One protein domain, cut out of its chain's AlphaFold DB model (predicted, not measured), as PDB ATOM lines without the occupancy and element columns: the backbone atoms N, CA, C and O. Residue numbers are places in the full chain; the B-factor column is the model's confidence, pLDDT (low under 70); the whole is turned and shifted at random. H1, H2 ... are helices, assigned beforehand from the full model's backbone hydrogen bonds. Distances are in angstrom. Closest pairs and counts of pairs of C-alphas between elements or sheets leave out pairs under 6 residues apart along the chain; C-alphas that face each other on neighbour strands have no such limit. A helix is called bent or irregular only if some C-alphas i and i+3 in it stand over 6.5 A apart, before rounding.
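This is residues 29 to 128 of the 495 residues of an uncharacterized protein of Desulfobacteraceae bacterium (UniProt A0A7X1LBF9). What shape appears first? It is an open U: bent helix H2, with H3 folded back along it, makes one side, H6 makes the other, and short H1, H4 and H5 gather at the closed end; residues 111 to 128, of which 111 to 126 belong to H6, stick out. What builds it? The printed part has 100 residues with six named helices, H1 to H6 in chain order, no named strand, and is all helix. How spread out is it? It is loose, with a radius of gyration of the C-alphas of 16.6 A and spans of 45 by 37 by 21 A.

What does the first helix meet? H1, residues 31 to 36, touches H5, residues 97 to 104, about perpendicular at 87 degrees; the closest C-alphas, Ala 31 and Leu 103, are 5.3 A apart. It only just touches H4, residues 90 to 93, with 3 pairs of C-alphas within 8 A, the closest being Ile 35 and Leu 90 at 7.0 A. What follows? H2, residues 39 to 57, assigned as one helix by its hydrogen bonds, is bent: C-alphas 47 and 50 are 6.9 A apart, and arms H2a, residues 39 to 47, and H2b, residues 50 to 57, stand at a steep tilt of 54 degrees. H2b and H3, residues 61 to 78, form a helical hairpin at a shallow tilt of 31 degrees, opposite ways, the closest C-alphas, Ala 57 and Arg 63, 4.8 A apart; H3 touches H2b with residues 63 to 71 alone. H3 touches H2a with residues 75 to 78 alone, the closest C-alphas being Arg 42 and Leu 78 at 5.3 A. And the end? H6, residues 107 to 126, touches no helix, and H5 and H6 meet only through their link. Are the backbones well formed? Every O i to N i+4 pair is within hydrogen-bond range in H1, H2a, H2b, H3, H5 and H6; H4 is too short for such a pair.

Where are the anchors? H1 begins with C-alpha 31 at (-22.554, 22.983, 5.052), and H6 ends with C-alpha 126 at (-15.305, 0.736, -20.560). How long are the longer elements? From first to last C-alpha H2a measures 12.4 A, H3 24.9 A and H6 27.9 A.

How large is it? The two C-alphas farthest apart, those of Arg 61 and Glu 97, are 47.2 A apart. Is it continuous? The printed part has no cut; the link H3 to H4, 11 residues, is long, and the other links are tight. Where is confidence low? Residue 29 and residues 81 to 88 have pLDDT under 70.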
ATOM      1  N   ASN A  29     -27.218  28.610   4.944       67.31
ATOM      2  CA  ASN A  29     -26.534  28.058   6.119       67.31
ATOM      3  C   ASN A  29     -26.204  26.564   6.026       67.31
ATOM      4  O   ASN A  29     -25.723  25.981   7.001       67.31
ATOM      5  N   THR A  30     -26.432  25.926   4.878       81.75
ATOM      6  CA  THR A  30     -26.049  24.519   4.706       81.75
ATOM      7  C   THR A  30     -24.526  24.378   4.633       81.75
ATOM      8  O   THR A  30     -23.828  25.249   4.108       81.75
ATOM      9  N   ALA A  31     -23.989  23.266   5.145       82.31
ATOM     10  CA  ALA A  31     -22.554  22.983   5.052       82.31
ATOM     11  C   ALA A  31     -22.081  22.977   3.584       82.31
ATOM     12  O   ALA A  31     -21.032  23.527   3.269       82.31
ATOM     13  N   ILE A  32     -22.909  22.464   2.667       81.50
ATOM     14  CA  ILE A  32     -22.637  22.457   1.223       81.50
ATOM     15  C   ILE A  32     -22.546  23.878   0.661       81.50
ATOM     16  O   ILE A  32     -21.602  24.179  -0.063       81.50
ATOM     17  N   ALA A  33     -23.476  24.772   1.013       84.00
ATOM     18  CA  ALA A  33     -23.422  26.160   0.558       84.00
ATOM     19  C   ALA A  33     -22.135  26.860   1.020       84.00
ATOM     20  O   ALA A  33     -21.528  27.587   0.235       84.00
ATOM     21  N   LYS A  34     -21.681  26.589   2.250       83.94
ATOM     22  CA  LYS A  34     -20.406  27.107   2.767       83.94
ATOM     23  C   LYS A  34     -19.194  26.519   2.029       83.94
ATOM     24  O   LYS A  34     -18.302  27.278   1.673       83.94
ATOM     25  N   ILE A  35     -19.190  25.218   1.705       84.88
ATOM     26  CA  ILE A  35     -18.142  24.580   0.877       84.88
ATOM     27  C   ILE A  35     -18.086  25.198  -0.518       84.88
ATOM     28  O   ILE A  35     -17.016  25.553  -0.989       84.88
ATOM     29  N   LEU A  36     -19.232  25.372  -1.179       83.19
ATOM     30  CA  LEU A  36     -19.299  25.966  -2.519       83.19
ATOM     31  C   LEU A  36     -18.833  27.429  -2.549       83.19
ATOM     32  O   LEU A  36     -18.516  27.951  -3.617       83.19
ATOM     33  N   GLN A  37     -18.793  28.093  -1.393       84.38
ATOM     34  CA  GLN A  37     -18.278  29.449  -1.234       84.38
ATOM     35  C   GLN A  37     -16.772  29.498  -0.939       84.38
ATOM     36  O   GLN A  37     -16.206  30.593  -0.964       84.38
ATOM     37  N   THR A  38     -16.081  28.378  -0.717       84.12
ATOM     38  CA  THR A  38     -14.627  28.411  -0.476       84.12
ATOM     39  C   THR A  38     -13.869  28.733  -1.751       84.12
ATOM     40  O   THR A  38     -14.369  28.559  -2.868       84.12
ATOM     41  N   ARG A  39     -12.662  29.280  -1.612       82.69
ATOM     42  CA  ARG A  39     -11.851  29.683  -2.765       82.69
ATOM     43  C   ARG A  39     -11.482  28.475  -3.622       82.69
ATOM     44  O   ARG A  39     -11.589  28.544  -4.841       82.69
ATOM     45  N   GLU A  40     -11.080  27.385  -2.989       83.12
ATOM     46  CA  GLU A  40     -10.591  26.167  -3.622       83.12
ATOM     47  C   GLU A  40     -11.696  25.503  -4.439       83.12
ATOM     48  O   GLU A  40     -11.516  25.243  -5.626       83.12
ATOM     49  N   VAL A  41     -12.886  25.333  -3.854       83.75
ATOM     50  CA  VAL A  41     -14.032  24.733  -4.552       83.75
ATOM     51  C   VAL A  41     -14.503  25.636  -5.682       83.75
ATOM     52  O   VAL A  41     -14.792  25.143  -6.770       83.75
ATOM     53  N   ARG A  42     -14.519  26.960  -5.490       81.94
ATOM     54  CA  ARG A  42     -14.848  27.903  -6.568       81.94
ATOM     55  C   ARG A  42     -13.830  27.886  -7.700       81.94
ATOM     56  O   ARG A  42     -14.233  28.012  -8.851       81.94
ATOM     57  N   GLN A  43     -12.543  27.723  -7.405       82.12
ATOM     58  CA  GLN A  43     -11.499  27.584  -8.421       82.12
ATOM     59  C   GLN A  43     -11.648  26.270  -9.196       82.12
ATOM     60  O   GLN A  43     -11.623  26.293 -10.426       82.12
ATOM     61  N   THR A  44     -11.887  25.152  -8.505       83.12
ATOM     62  CA  THR A  44     -12.159  23.854  -9.140       83.12
ATOM     63  C   THR A  44     -13.420  23.912 -10.000       83.12
ATOM     64  O   THR A  44     -13.385  23.541 -11.173       83.12
ATOM     65  N   LEU A  45     -14.516  24.461  -9.468       82.19
ATOM     66  CA  LEU A  45     -15.741  24.703 -10.230       82.19
ATOM     67  C   LEU A  45     -15.486  25.660 -11.392       82.19
ATOM     68  O   LEU A  45     -15.990  25.422 -12.474       82.19
ATOM     69  N   GLY A  46     -14.670  26.698 -11.229       82.00
ATOM     70  CA  GLY A  46     -14.297  27.608 -12.314       82.00
ATOM     71  C   GLY A  46     -13.624  26.894 -13.491       82.00
ATOM     72  O   GLY A  46     -13.830  27.294 -14.637       82.00
ATOM     73  N   GLY A  47     -12.882  25.816 -13.217       80.81
ATOM     74  CA  GLY A  47     -12.296  24.946 -14.235       80.81
ATOM     75  C   GLY A  47     -13.295  23.993 -14.897       80.81
ATOM     76  O   GLY A  47     -13.217  23.796 -16.102       80.81
ATOM     77  N   VAL A  48     -14.241  23.429 -14.137       81.25
ATOM     78  CA  VAL A  48     -15.157  22.362 -14.607       81.25
ATOM     79  C   VAL A  48     -16.485  22.902 -15.159       81.25
ATOM     80  O   VAL A  48     -17.085  22.341 -16.074       81.25
ATOM     81  N   LEU A  49     -16.969  24.014 -14.615       81.94
ATOM     82  CA  LEU A  49     -18.271  24.599 -14.923       81.94
ATOM     83  C   LEU A  49     -18.447  24.973 -16.407       81.94
ATOM     84  O   LEU A  49     -19.548  24.757 -16.917       81.94
ATOM     85  N   PRO A  50     -17.440  25.508 -17.130       83.38
ATOM     86  CA  PRO A  50     -17.581  25.766 -18.561       83.38
ATOM     87  C   PRO A  50     -17.958  24.508 -19.352       83.38
ATOM     88  O   PRO A  50     -18.824  24.582 -20.225       83.38
ATOM     89  N   ASP A  51     -17.379  23.363 -18.996       80.69
ATOM     90  CA  ASP A  51     -17.623  22.086 -19.665       80.69
ATOM     91  C   ASP A  51     -19.001  21.526 -19.303       80.69
ATOM     92  O   ASP A  51     -19.755  21.124 -20.188       80.69
ATOM     93  N   VAL A  52     -19.397  21.616 -18.029       77.69
ATOM     94  CA  VAL A  52     -20.744  21.233 -17.569       77.69
ATOM     95  C   VAL A  52     -21.823  22.057 -18.276       77.69
ATOM     96  O   VAL A  52     -22.790  21.511 -18.804       77.69
ATOM     97  N   LEU A  53     -21.657  23.379 -18.343       80.00
ATOM     98  CA  LEU A  53     -22.607  24.265 -19.021       80.00
ATOM     99  C   LEU A  53     -22.639  24.024 -20.535       80.00
ATOM    100  O   LEU A  53     -23.699  24.139 -21.153       80.00
ATOM    101  N   SER A  54     -21.499  23.672 -21.132       79.75
ATOM    102  CA  SER A  54     -21.421  23.263 -22.535       79.75
ATOM    103  C   SER A  54     -22.193  21.961 -22.781       79.75
ATOM    104  O   SER A  54     -22.986  21.893 -23.719       79.75
ATOM    105  N   ALA A  55     -22.057  20.970 -21.893       79.94
ATOM    106  CA  ALA A  55     -22.806  19.716 -21.956       79.94
ATOM    107  C   ALA A  55     -24.324  19.941 -21.808       79.94
ATOM    108  O   ALA A  55     -25.105  19.466 -22.633       79.94
ATOM    109  N   PHE A  56     -24.758  20.757 -20.837       74.94
ATOM    110  CA  PHE A  56     -26.176  21.111 -20.653       74.94
ATOM    111  C   PHE A  56     -26.772  21.899 -21.828       74.94
ATOM    112  O   PHE A  56     -27.987  21.863 -22.059       74.94
ATOM    113  N   ALA A  57     -25.947  22.628 -22.582       82.62
ATOM    114  CA  ALA A  57     -26.418  23.356 -23.748       82.62
ATOM    115  C   ALA A  57     -26.898  22.420 -24.876       82.62
ATOM    116  O   ALA A  57     -27.805  22.798 -25.630       82.62
ATOM    117  N   GLY A  58     -26.324  21.214 -24.992       84.38
ATOM    118  CA  GLY A  58     -26.538  20.316 -26.132       84.38
ATOM    119  C   GLY A  58     -26.258  21.024 -27.465       84.38
ATOM    120  O   GLY A  58     -25.463  21.958 -27.513       84.38
ATOM    121  N   ASP A  59     -26.949  20.660 -28.552       91.00
ATOM    122  CA  ASP A  59     -26.732  21.265 -29.883       91.00
ATOM    123  C   ASP A  59     -27.524  22.541 -30.182       91.00
ATOM    124  O   ASP A  59     -27.306  23.210 -31.198       91.00
ATOM    125  N   SER A  60     -28.418  22.942 -29.281       91.19
ATOM    126  CA  SER A  60     -29.250  24.121 -29.498       91.19
ATOM    127  C   SER A  60     -28.409  25.396 -29.463       91.19
ATOM    128  O   SER A  60     -27.848  25.764 -28.433       91.19
ATOM    129  N   ARG A  61     -28.383  26.139 -30.577       84.94
ATOM    130  CA  ARG A  61     -27.702  27.445 -30.668       84.94
ATOM    131  C   ARG A  61     -28.185  28.433 -29.600       84.94
ATOM    132  O   ARG A  61     -27.380  29.186 -29.060       84.94
ATOM    133  N   ILE A  62     -29.477  28.396 -29.269       85.56
ATOM    134  CA  ILE A  62     -30.078  29.256 -28.241       85.56
ATOM    135  C   ILE A  62     -29.601  28.827 -26.850       85.56
ATOM    136  O   ILE A  62     -29.180  29.674 -26.065       85.56
ATOM    137  N   ARG A  63     -29.581  27.521 -26.554       79.75
ATOM    138  CA  ARG A  63     -29.057  27.025 -25.272       79.75
ATOM    139  C   ARG A  63     -27.557  27.277 -25.138       79.75
ATOM    140  O   ARG A  63     -27.144  27.749 -24.089       79.75
ATOM    141  N   LYS A  64     -26.759  27.083 -26.197       88.44
ATOM    142  CA  LYS A  64     -25.323  27.428 -26.219       88.44
ATOM    143  C   LYS A  64     -25.103  28.910 -25.917       88.44
ATOM    144  O   LYS A  64     -24.212  29.252 -25.145       88.44
ATOM    145  N   PHE A  65     -25.933  29.796 -26.471       88.56
ATOM    146  CA  PHE A  65     -25.879  31.224 -26.159       88.56
ATOM    147  C   PHE A  65     -26.215  31.506 -24.686       88.56
ATOM    148  O   PHE A  65     -25.436  32.180 -24.012       88.56
ATOM    149  N   ILE A  66     -27.314  30.947 -24.164       83.44
ATOM    150  CA  ILE A  66     -27.721  31.108 -22.757       83.44
ATOM    151  C   ILE A  66     -26.633  30.575 -21.818       83.44
ATOM    152  O   ILE A  66     -26.191  31.299 -20.931       83.44
ATOM    153  N   MET A  67     -26.126  29.365 -22.052       86.19
ATOM    154  CA  MET A  67     -25.090  28.738 -21.229       86.19
ATOM    155  C   MET A  67     -23.753  29.471 -21.307       86.19
ATOM    156  O   MET A  67     -23.048  29.557 -20.308       86.19
ATOM    157  N   LYS A  68     -23.421  30.102 -22.440       86.62
ATOM    158  CA  LYS A  68     -22.246  30.980 -22.547       86.62
ATOM    159  C   LYS A  68     -22.405  32.260 -21.724       86.62
ATOM    160  O   LYS A  68     -21.430  32.733 -21.139       86.62
ATOM    161  N   VAL A  69     -23.609  32.834 -21.670       86.38
ATOM    162  CA  VAL A  69     -23.912  34.012 -20.836       86.38
ATOM    163  C   VAL A  69     -23.894  33.638 -19.354       86.38
ATOM    164  O   VAL A  69     -23.209  34.301 -18.575       86.38
ATOM    165  N   VAL A  70     -24.560  32.543 -18.984       82.38
ATOM    166  CA  VAL A  70     -24.560  31.985 -17.623       82.38
ATOM    167  C   VAL A  70     -23.142  31.616 -17.198       82.38
ATOM    168  O   VAL A  70     -22.719  32.002 -16.119       82.38
ATOM    169  N   GLY A  71     -22.357  30.979 -18.066       85.50
ATOM    170  CA  GLY A  71     -20.969  30.608 -17.797       85.50
ATOM    171  C   GLY A  71     -20.059  31.812 -17.609       85.50
ATOM    172  O   GLY A  71     -19.270  31.827 -16.674       85.50
ATOM    173  N   LYS A  72     -20.203  32.874 -18.412       87.38
ATOM    174  CA  LYS A  72     -19.478  34.135 -18.171       87.38
ATOM    175  C   LYS A  72     -19.881  34.788 -16.852       87.38
ATOM    176  O   LYS A  72     -19.021  35.334 -16.167       87.38
ATOM    177  N   TYR A  73     -21.165  34.750 -16.504       85.38
ATOM    178  CA  TYR A  73     -21.670  35.318 -15.259       85.38
ATOM    179  C   TYR A  73     -21.186  34.529 -14.036       85.38
ATOM    180  O   TYR A  73     -20.608  35.117 -13.126       85.38
ATOM    181  N   LEU A  74     -21.332  33.203 -14.053       81.06
ATOM    182  CA  LEU A  74     -20.871  32.309 -12.996       81.06
ATOM    183  C   LEU A  74     -19.349  32.322 -12.883       81.06
ATOM    184  O   LEU A  74     -18.844  32.501 -11.786       81.06
ATOM    185  N   ASN A  75     -18.608  32.255 -13.990       82.06
ATOM    186  CA  ASN A  75     -17.153  32.375 -13.945       82.06
ATOM    187  C   ASN A  75     -16.745  33.733 -13.360       82.06
ATOM    188  O   ASN A  75     -15.890  33.784 -12.489       82.06
ATOM    189  N   LYS A  76     -17.416  34.837 -13.719       84.44
ATOM    190  CA  LYS A  76     -17.179  36.150 -13.093       84.44
ATOM    191  C   LYS A  76     -17.513  36.170 -11.596       84.44
ATOM    192  O   LYS A  76     -16.884  36.926 -10.869       84.44
ATOM    193  N   ILE A  77     -18.483  35.390 -11.122       79.38
ATOM    194  CA  ILE A  77     -18.775  35.245  -9.685       79.38
ATOM    195  C   ILE A  77     -17.695  34.406  -8.988       79.38
ATOM    196  O   ILE A  77     -17.228  34.784  -7.916       79.38
ATOM    197  N   LEU A  78     -17.267  33.307  -9.609       78.81
ATOM    198  CA  LEU A  78     -16.281  32.368  -9.072       78.81
ATOM    199  C   LEU A  78     -14.846  32.926  -9.101       78.81
ATOM    200  O   LEU A  78     -14.049  32.584  -8.236       78.81
ATOM    201  N   SER A  79     -14.527  33.811 -10.053       72.19
ATOM    202  CA  SER A  79     -13.179  34.363 -10.287       72.19
ATOM    203  C   SER A  79     -12.927  35.752  -9.689       72.19
ATOM    204  O   SER A  79     -11.847  36.303  -9.899       72.19
ATOM    205  N   ARG A  80     -13.882  36.353  -8.959       72.38
ATOM    206  CA  ARG A  80     -13.692  37.682  -8.343       72.38
ATOM    207  C   ARG A  80     -12.477  37.668  -7.393       72.38
ATOM    208  O   ARG A  80     -12.554  36.990  -6.372       72.38
ATOM    209  N   PRO A  81     -11.400  38.432  -7.676       57.44
ATOM    210  CA  PRO A  81     -10.166  38.387  -6.882       57.44
ATOM    211  C   PRO A  81     -10.181  39.283  -5.632       57.44
ATOM    212  O   PRO A  81      -9.218  39.266  -4.878       57.44
ATOM    213  N   GLY A  82     -11.203  40.131  -5.467       52.97
ATOM    214  CA  GLY A  82     -11.033  41.416  -4.779       52.97
ATOM    215  C   GLY A  82     -11.478  41.532  -3.324       52.97
ATOM    216  O   GLY A  82     -10.801  42.229  -2.586       52.97
ATOM    217  N   ASP A  83     -12.561  40.893  -2.877       49.72
ATOM    218  CA  ASP A  83     -13.190  41.330  -1.621       49.72
ATOM    219  C   ASP A  83     -13.384  40.185  -0.612       49.72
ATOM    220  O   ASP A  83     -14.245  39.326  -0.787       49.72
ATOM    221  N   ILE A  84     -12.560  40.248   0.446       51.34
ATOM    222  CA  ILE A  84     -12.784  39.799   1.836       51.34
ATOM    223  C   ILE A  84     -13.064  38.306   2.043       51.34
ATOM    224  O   ILE A  84     -14.204  37.961   2.297       51.34
ATOM    225  N   PHE A  85     -12.062  37.416   2.058       54.09
ATOM    226  CA  PHE A  85     -12.283  36.053   2.586       54.09
ATOM    227  C   PHE A  85     -11.041  35.427   3.226       54.09
ATOM    228  O   PHE A  85     -10.680  34.299   2.907       54.09
ATOM    229  N   GLU A  86     -10.427  36.118   4.186       54.91
ATOM    230  CA  GLU A  86      -9.683  35.396   5.227       54.91
ATOM    231  C   GLU A  86     -10.626  34.560   6.113       54.91
ATOM    232  O   GLU A  86     -10.136  33.726   6.843       54.91
ATOM    233  N   GLU A  87     -11.958  34.721   6.055       56.31
ATOM    234  CA  GLU A  87     -12.910  33.965   6.897       56.31
ATOM    235  C   GLU A  87     -13.468  32.672   6.264       56.31
ATOM    236  O   GLU A  87     -13.932  31.800   6.993       56.31
ATOM    237  N   ASN A  88     -13.411  32.505   4.933       63.44
ATOM    238  CA  ASN A  88     -14.047  31.377   4.217       63.44
ATOM    239  C   ASN A  88     -13.047  30.519   3.425       63.44
ATOM    240  O   ASN A  88     -13.357  30.015   2.341       63.44
ATOM    241  N   ASP A  89     -11.833  30.379   3.949       78.56
ATOM    242  CA  ASP A  89     -10.872  29.405   3.438       78.56
ATOM    243  C   ASP A  89     -11.348  27.987   3.785       78.56
ATOM    244  O   ASP A  89     -11.893  27.776   4.877       78.56
ATOM    245  N   LEU A  90     -11.161  27.001   2.896       82.75
ATOM    246  CA  LEU A  90     -11.611  25.626   3.167       82.75
ATOM    247  C   LEU A  90     -11.000  25.133   4.487       82.75
ATOM    248  O   LEU A  90     -11.700  24.586   5.339       82.75
ATOM    249  N   GLN A  91      -9.717  25.428   4.701       84.69
ATOM    250  CA  GLN A  91      -9.006  25.088   5.930       84.69
ATOM    251  C   GLN A  91      -9.645  25.701   7.189       84.69
ATOM    252  O   GLN A  91      -9.635  25.070   8.244       84.69
ATOM    253  N   LEU A  92     -10.197  26.914   7.106       84.94
ATOM    254  CA  LEU A  92     -10.833  27.584   8.243       84.94
ATOM    255  C   LEU A  92     -12.234  27.039   8.521       84.94
ATOM    256  O   LEU A  92     -12.583  26.871   9.688       84.94
ATOM    257  N   LEU A  93     -12.993  26.667   7.485       85.88
ATOM    258  CA  LEU A  93     -14.272  25.975   7.671       85.88
ATOM    259  C   LEU A  93     -14.085  24.626   8.371       85.88
ATOM    260  O   LEU A  93     -14.820  24.317   9.303       85.88
ATOM    261  N   PHE A  94     -13.071  23.843   7.989       86.88
ATOM    262  CA  PHE A  94     -12.778  22.560   8.642       86.88
ATOM    263  C   PHE A  94     -12.205  22.696  10.065       86.88
ATOM    264  O   PHE A  94     -12.153  21.700  10.785       86.88
ATOM    265  N   LYS A  95     -11.824  23.905  10.507       87.75
ATOM    266  CA  LYS A  95     -11.512  24.186  11.921       87.75
ATOM    267  C   LYS A  95     -12.763  24.439  12.771       87.75
ATOM    268  O   LYS A  95     -12.675  24.338  13.993       87.75
ATOM    269  N   ASP A  96     -13.912  24.753  12.168       89.69
ATOM    270  CA  ASP A  96     -15.181  24.897  12.888       89.69
ATOM    271  C   ASP A  96     -15.819  23.518  13.134       89.69
ATOM    272  O   ASP A  96     -16.349  22.867  12.231       89.69
ATOM    273  N   GLU A  97     -15.811  23.078  14.393       89.19
ATOM    274  CA  GLU A  97     -16.397  21.801  14.812       89.19
ATOM    275  C   GLU A  97     -17.883  21.684  14.433       89.19
ATOM    276  O   GLU A  97     -18.344  20.614  14.019       89.19
ATOM    277  N   LYS A  98     -18.653  22.778  14.528       87.25
ATOM    278  CA  LYS A  98     -20.076  22.761  14.158       87.25
ATOM    279  C   LYS A  98     -20.236  22.533  12.666       87.25
ATOM    280  O   LYS A  98     -21.134  21.800  12.259       87.25
ATOM    281  N   PHE A  99     -19.375  23.139  11.855       88.06
ATOM    282  CA  PHE A  99     -19.358  22.905  10.421       88.06
ATOM    283  C   PHE A  99     -19.023  21.445  10.094       88.06
ATOM    284  O   PHE A  99     -19.783  20.827   9.354       88.06
ATOM    285  N   VAL A 100     -17.978  20.859  10.695       88.56
ATOM    286  CA  VAL A 100     -17.605  19.446  10.471       88.56
ATOM    287  C   VAL A 100     -18.745  18.497  10.863       88.56
ATOM    288  O   VAL A 100     -19.111  17.612  10.089       88.56
ATOM    289  N   ARG A 101     -19.385  18.723  12.018       86.69
ATOM    290  CA  ARG A 101     -20.558  17.944  12.454       86.69
ATOM    291  C   ARG A 101     -21.747  18.094  11.501       86.69
ATOM    292  O   ARG A 101     -22.429  17.114  11.208       86.69
ATOM    293  N   ASN A 102     -21.992  19.307  11.006       87.19
ATOM    294  CA  ASN A 102     -23.068  19.578  10.052       87.19
ATOM    295  C   ASN A 102     -22.778  19.012   8.659       87.19
ATOM    296  O   ASN A 102     -23.719  18.659   7.954       87.19
ATOM    297  N   LEU A 103     -21.505  18.910   8.271       85.81
ATOM    298  CA  LEU A 103     -21.066  18.279   7.030       85.81
ATOM    299  C   LEU A 103     -21.177  16.755   7.099       85.81
ATOM    300  O   LEU A 103     -21.514  16.136   6.097       85.81
ATOM    301  N   GLY A 104     -20.970  16.153   8.274       85.38
ATOM    302  CA  GLY A 104     -21.049  14.702   8.455       85.38
ATOM    303  C   GLY A 104     -22.398  14.087   8.057       85.38
ATOM    304  O   GLY A 104     -22.427  12.943   7.624       85.38
ATOM    305  N   ARG A 105     -23.506  14.842   8.141       86.31
ATOM    306  CA  ARG A 105     -24.842  14.367   7.730       86.31
ATOM    307  C   ARG A 105     -25.011  14.214   6.209       86.31
ATOM    308  O   ARG A 105     -25.410  13.135   5.801       86.31
ATOM    309  N   PRO A 106     -24.743  15.236   5.371       86.56
ATOM    310  CA  PRO A 106     -24.833  15.105   3.913       86.56
ATOM    311  C   PRO A 106     -23.626  14.407   3.269       86.56
ATOM    312  O   PRO A 106     -23.677  14.093   2.084       86.56
ATOM    313  N   LEU A 107     -22.523  14.199   3.999       82.44
ATOM    314  CA  LEU A 107     -21.298  13.629   3.434       82.44
ATOM    315  C   LEU A 107     -21.503  12.243   2.788       82.44
ATOM    316  O   LEU A 107     -21.019  12.076   1.671       82.44
ATOM    317  N   PRO A 108     -22.231  11.277   3.392       84.00
ATOM    318  CA  PRO A 108     -22.520  10.001   2.737       84.00
ATOM    319  C   PRO A 108     -23.259  10.166   1.406       84.00
ATOM    320  O   PRO A 108     -22.891   9.516   0.435       84.00
ATOM    321  N   ASP A 109     -24.238  11.072   1.323       81.81
ATOM    322  CA  ASP A 109     -24.985  11.330   0.082       81.81
ATOM    323  C   ASP A 109     -24.093  11.954  -0.998       81.81
ATOM    324  O   ASP A 109     -24.182  11.587  -2.169       81.81
ATOM    325  N   ILE A 110     -23.190  12.862  -0.607       78.25
ATOM    326  CA  ILE A 110     -22.186  13.437  -1.514       78.25
ATOM    327  C   ILE A 110     -21.249  12.343  -2.035       78.25
ATOM    328  O   ILE A 110     -20.975  12.293  -3.232       78.25
ATOM    329  N   ILE A 111     -20.763  11.471  -1.147       77.81
ATOM    330  CA  ILE A 111     -19.880  10.356  -1.499       77.81
ATOM    331  C   ILE A 111     -20.601   9.385  -2.440       77.81
ATOM    332  O   ILE A 111     -20.044   9.031  -3.474       77.81
ATOM    333  N   ASN A 112     -21.846   9.008  -2.137       82.06
ATOM    334  CA  ASN A 112     -22.655   8.126  -2.980       82.06
ATOM    335  C   ASN A 112     -22.908   8.742  -4.361       82.06
ATOM    336  O   ASN A 112     -22.682   8.083  -5.368       82.06
ATOM    337  N   GLY A 113     -23.278  10.024  -4.428       81.44
ATOM    338  CA  GLY A 113     -23.449  10.719  -5.705       81.44
ATOM    339  C   GLY A 113     -22.148  10.807  -6.510       81.44
ATOM    340  O   GLY A 113     -22.161  10.674  -7.732       81.44
ATOM    341  N   LEU A 114     -21.002  10.980  -5.841       76.25
ATOM    342  CA  LEU A 114     -19.692  10.941  -6.488       76.25
ATOM    343  C   LEU A 114     -19.351   9.528  -6.988       76.25
ATOM    344  O   LEU A 114     -18.836   9.400  -8.097       76.25
ATOM    345  N   PHE A 115     -19.690   8.476  -6.237       77.19
ATOM    346  CA  PHE A 115     -19.568   7.093  -6.699       77.19
ATOM    347  C   PHE A 115     -20.464   6.802  -7.902       77.19
ATOM    348  O   PHE A 115     -19.986   6.178  -8.839       77.19
ATOM    349  N   ASP A 116     -21.702   7.294  -7.939       83.00
ATOM    350  CA  ASP A 116     -22.588   7.129  -9.098       83.00
ATOM    351  C   ASP A 116     -22.006   7.796 -10.352       83.00
ATOM    352  O   ASP A 116     -22.047   7.232 -11.451       83.00
ATOM    353  N   VAL A 117     -21.403   8.980 -10.191       76.75
ATOM    354  CA  VAL A 117     -20.673   9.662 -11.269       76.75
ATOM    355  C   VAL A 117     -19.453   8.850 -11.698       76.75
ATOM    356  O   VAL A 117     -19.253   8.677 -12.898       76.75
ATOM    357  N   ILE A 118     -18.663   8.317 -10.758       73.62
ATOM    358  CA  ILE A 118     -17.513   7.458 -11.070       73.62
ATOM    359  C   ILE A 118     -17.973   6.188 -11.783       73.62
ATOM    360  O   ILE A 118     -17.405   5.864 -12.811       73.62
ATOM    361  N   ILE A 119     -19.009   5.498 -11.306       76.81
ATOM    362  CA  ILE A 119     -19.556   4.289 -11.935       76.81
ATOM    363  C   ILE A 119     -20.019   4.602 -13.356       76.81
ATOM    364  O   ILE A 119     -19.694   3.868 -14.285       76.81
ATOM    365  N   THR A 120     -20.746   5.704 -13.547       84.81
ATOM    366  CA  THR A 120     -21.191   6.136 -14.878       84.81
ATOM    367  C   THR A 120     -19.997   6.444 -15.779       84.81
ATOM    368  O   THR A 120     -19.953   5.981 -16.911       84.81
ATOM    369  N   MET A 121     -18.999   7.167 -15.268       74.12
ATOM    370  CA  MET A 121     -17.760   7.455 -15.987       74.12
ATOM    371  C   MET A 121     -16.996   6.174 -16.329       74.12
ATOM    372  O   MET A 121     -16.511   6.064 -17.444       74.12
ATOM    373  N   MET A 122     -16.906   5.208 -15.414       77.12
ATOM    374  CA  MET A 122     -16.229   3.929 -15.628       77.12
ATOM    375  C   MET A 122     -16.931   3.104 -16.702       77.12
ATOM    376  O   MET A 122     -16.243   2.584 -17.568       77.12
ATOM    377  N   LYS A 123     -18.270   3.067 -16.720       82.50
ATOM    378  CA  LYS A 123     -19.042   2.445 -17.812       82.50
ATOM    379  C   LYS A 123     -18.779   3.128 -19.153       82.50
ATOM    380  O   LYS A 123     -18.539   2.464 -20.150       82.50
ATOM    381  N   THR A 124     -18.747   4.461 -19.178       82.00
ATOM    382  CA  THR A 124     -18.388   5.198 -20.397       82.00
ATOM    383  C   THR A 124     -16.949   4.909 -20.825       82.00
ATOM    384  O   THR A 124     -16.687   4.738 -22.010       82.00
ATOM    385  N   LEU A 125     -16.005   4.854 -19.879       73.81
ATOM    386  CA  LEU A 125     -14.610   4.514 -20.152       73.81
ATOM    387  C   LEU A 125     -14.487   3.083 -20.666       73.81
ATOM    388  O   LEU A 125     -13.692   2.861 -21.565       73.81
ATOM    389  N   GLU A 126     -15.258   2.137 -20.134       82.06
ATOM    390  CA  GLU A 126     -15.305   0.736 -20.560       82.06
ATOM    391  C   GLU A 126     -15.676   0.596 -22.044       82.06
ATOM    392  O   GLU A 126     -15.081  -0.225 -22.744       82.06
ATOM    393  N   GLU A 127     -16.555   1.461 -22.556       89.19
ATOM    394  CA  GLU A 127     -16.955   1.505 -23.970       89.19
ATOM    395  C   GLU A 127     -15.883   2.105 -24.906       89.19
ATOM    396  O   GLU A 127     -15.980   1.953 -26.126       89.19
ATOM    397  N   LEU A 128     -14.849   2.774 -24.375       84.25
ATOM    398  CA  LEU A 128     -13.814   3.417 -25.193       84.25
ATOM    399  C   LEU A 128     -12.785   2.426 -25.778       84.25
ATOM    400  O   LEU A 128     -12.512   1.367 -25.197       84.25
TER     401      LEU A 128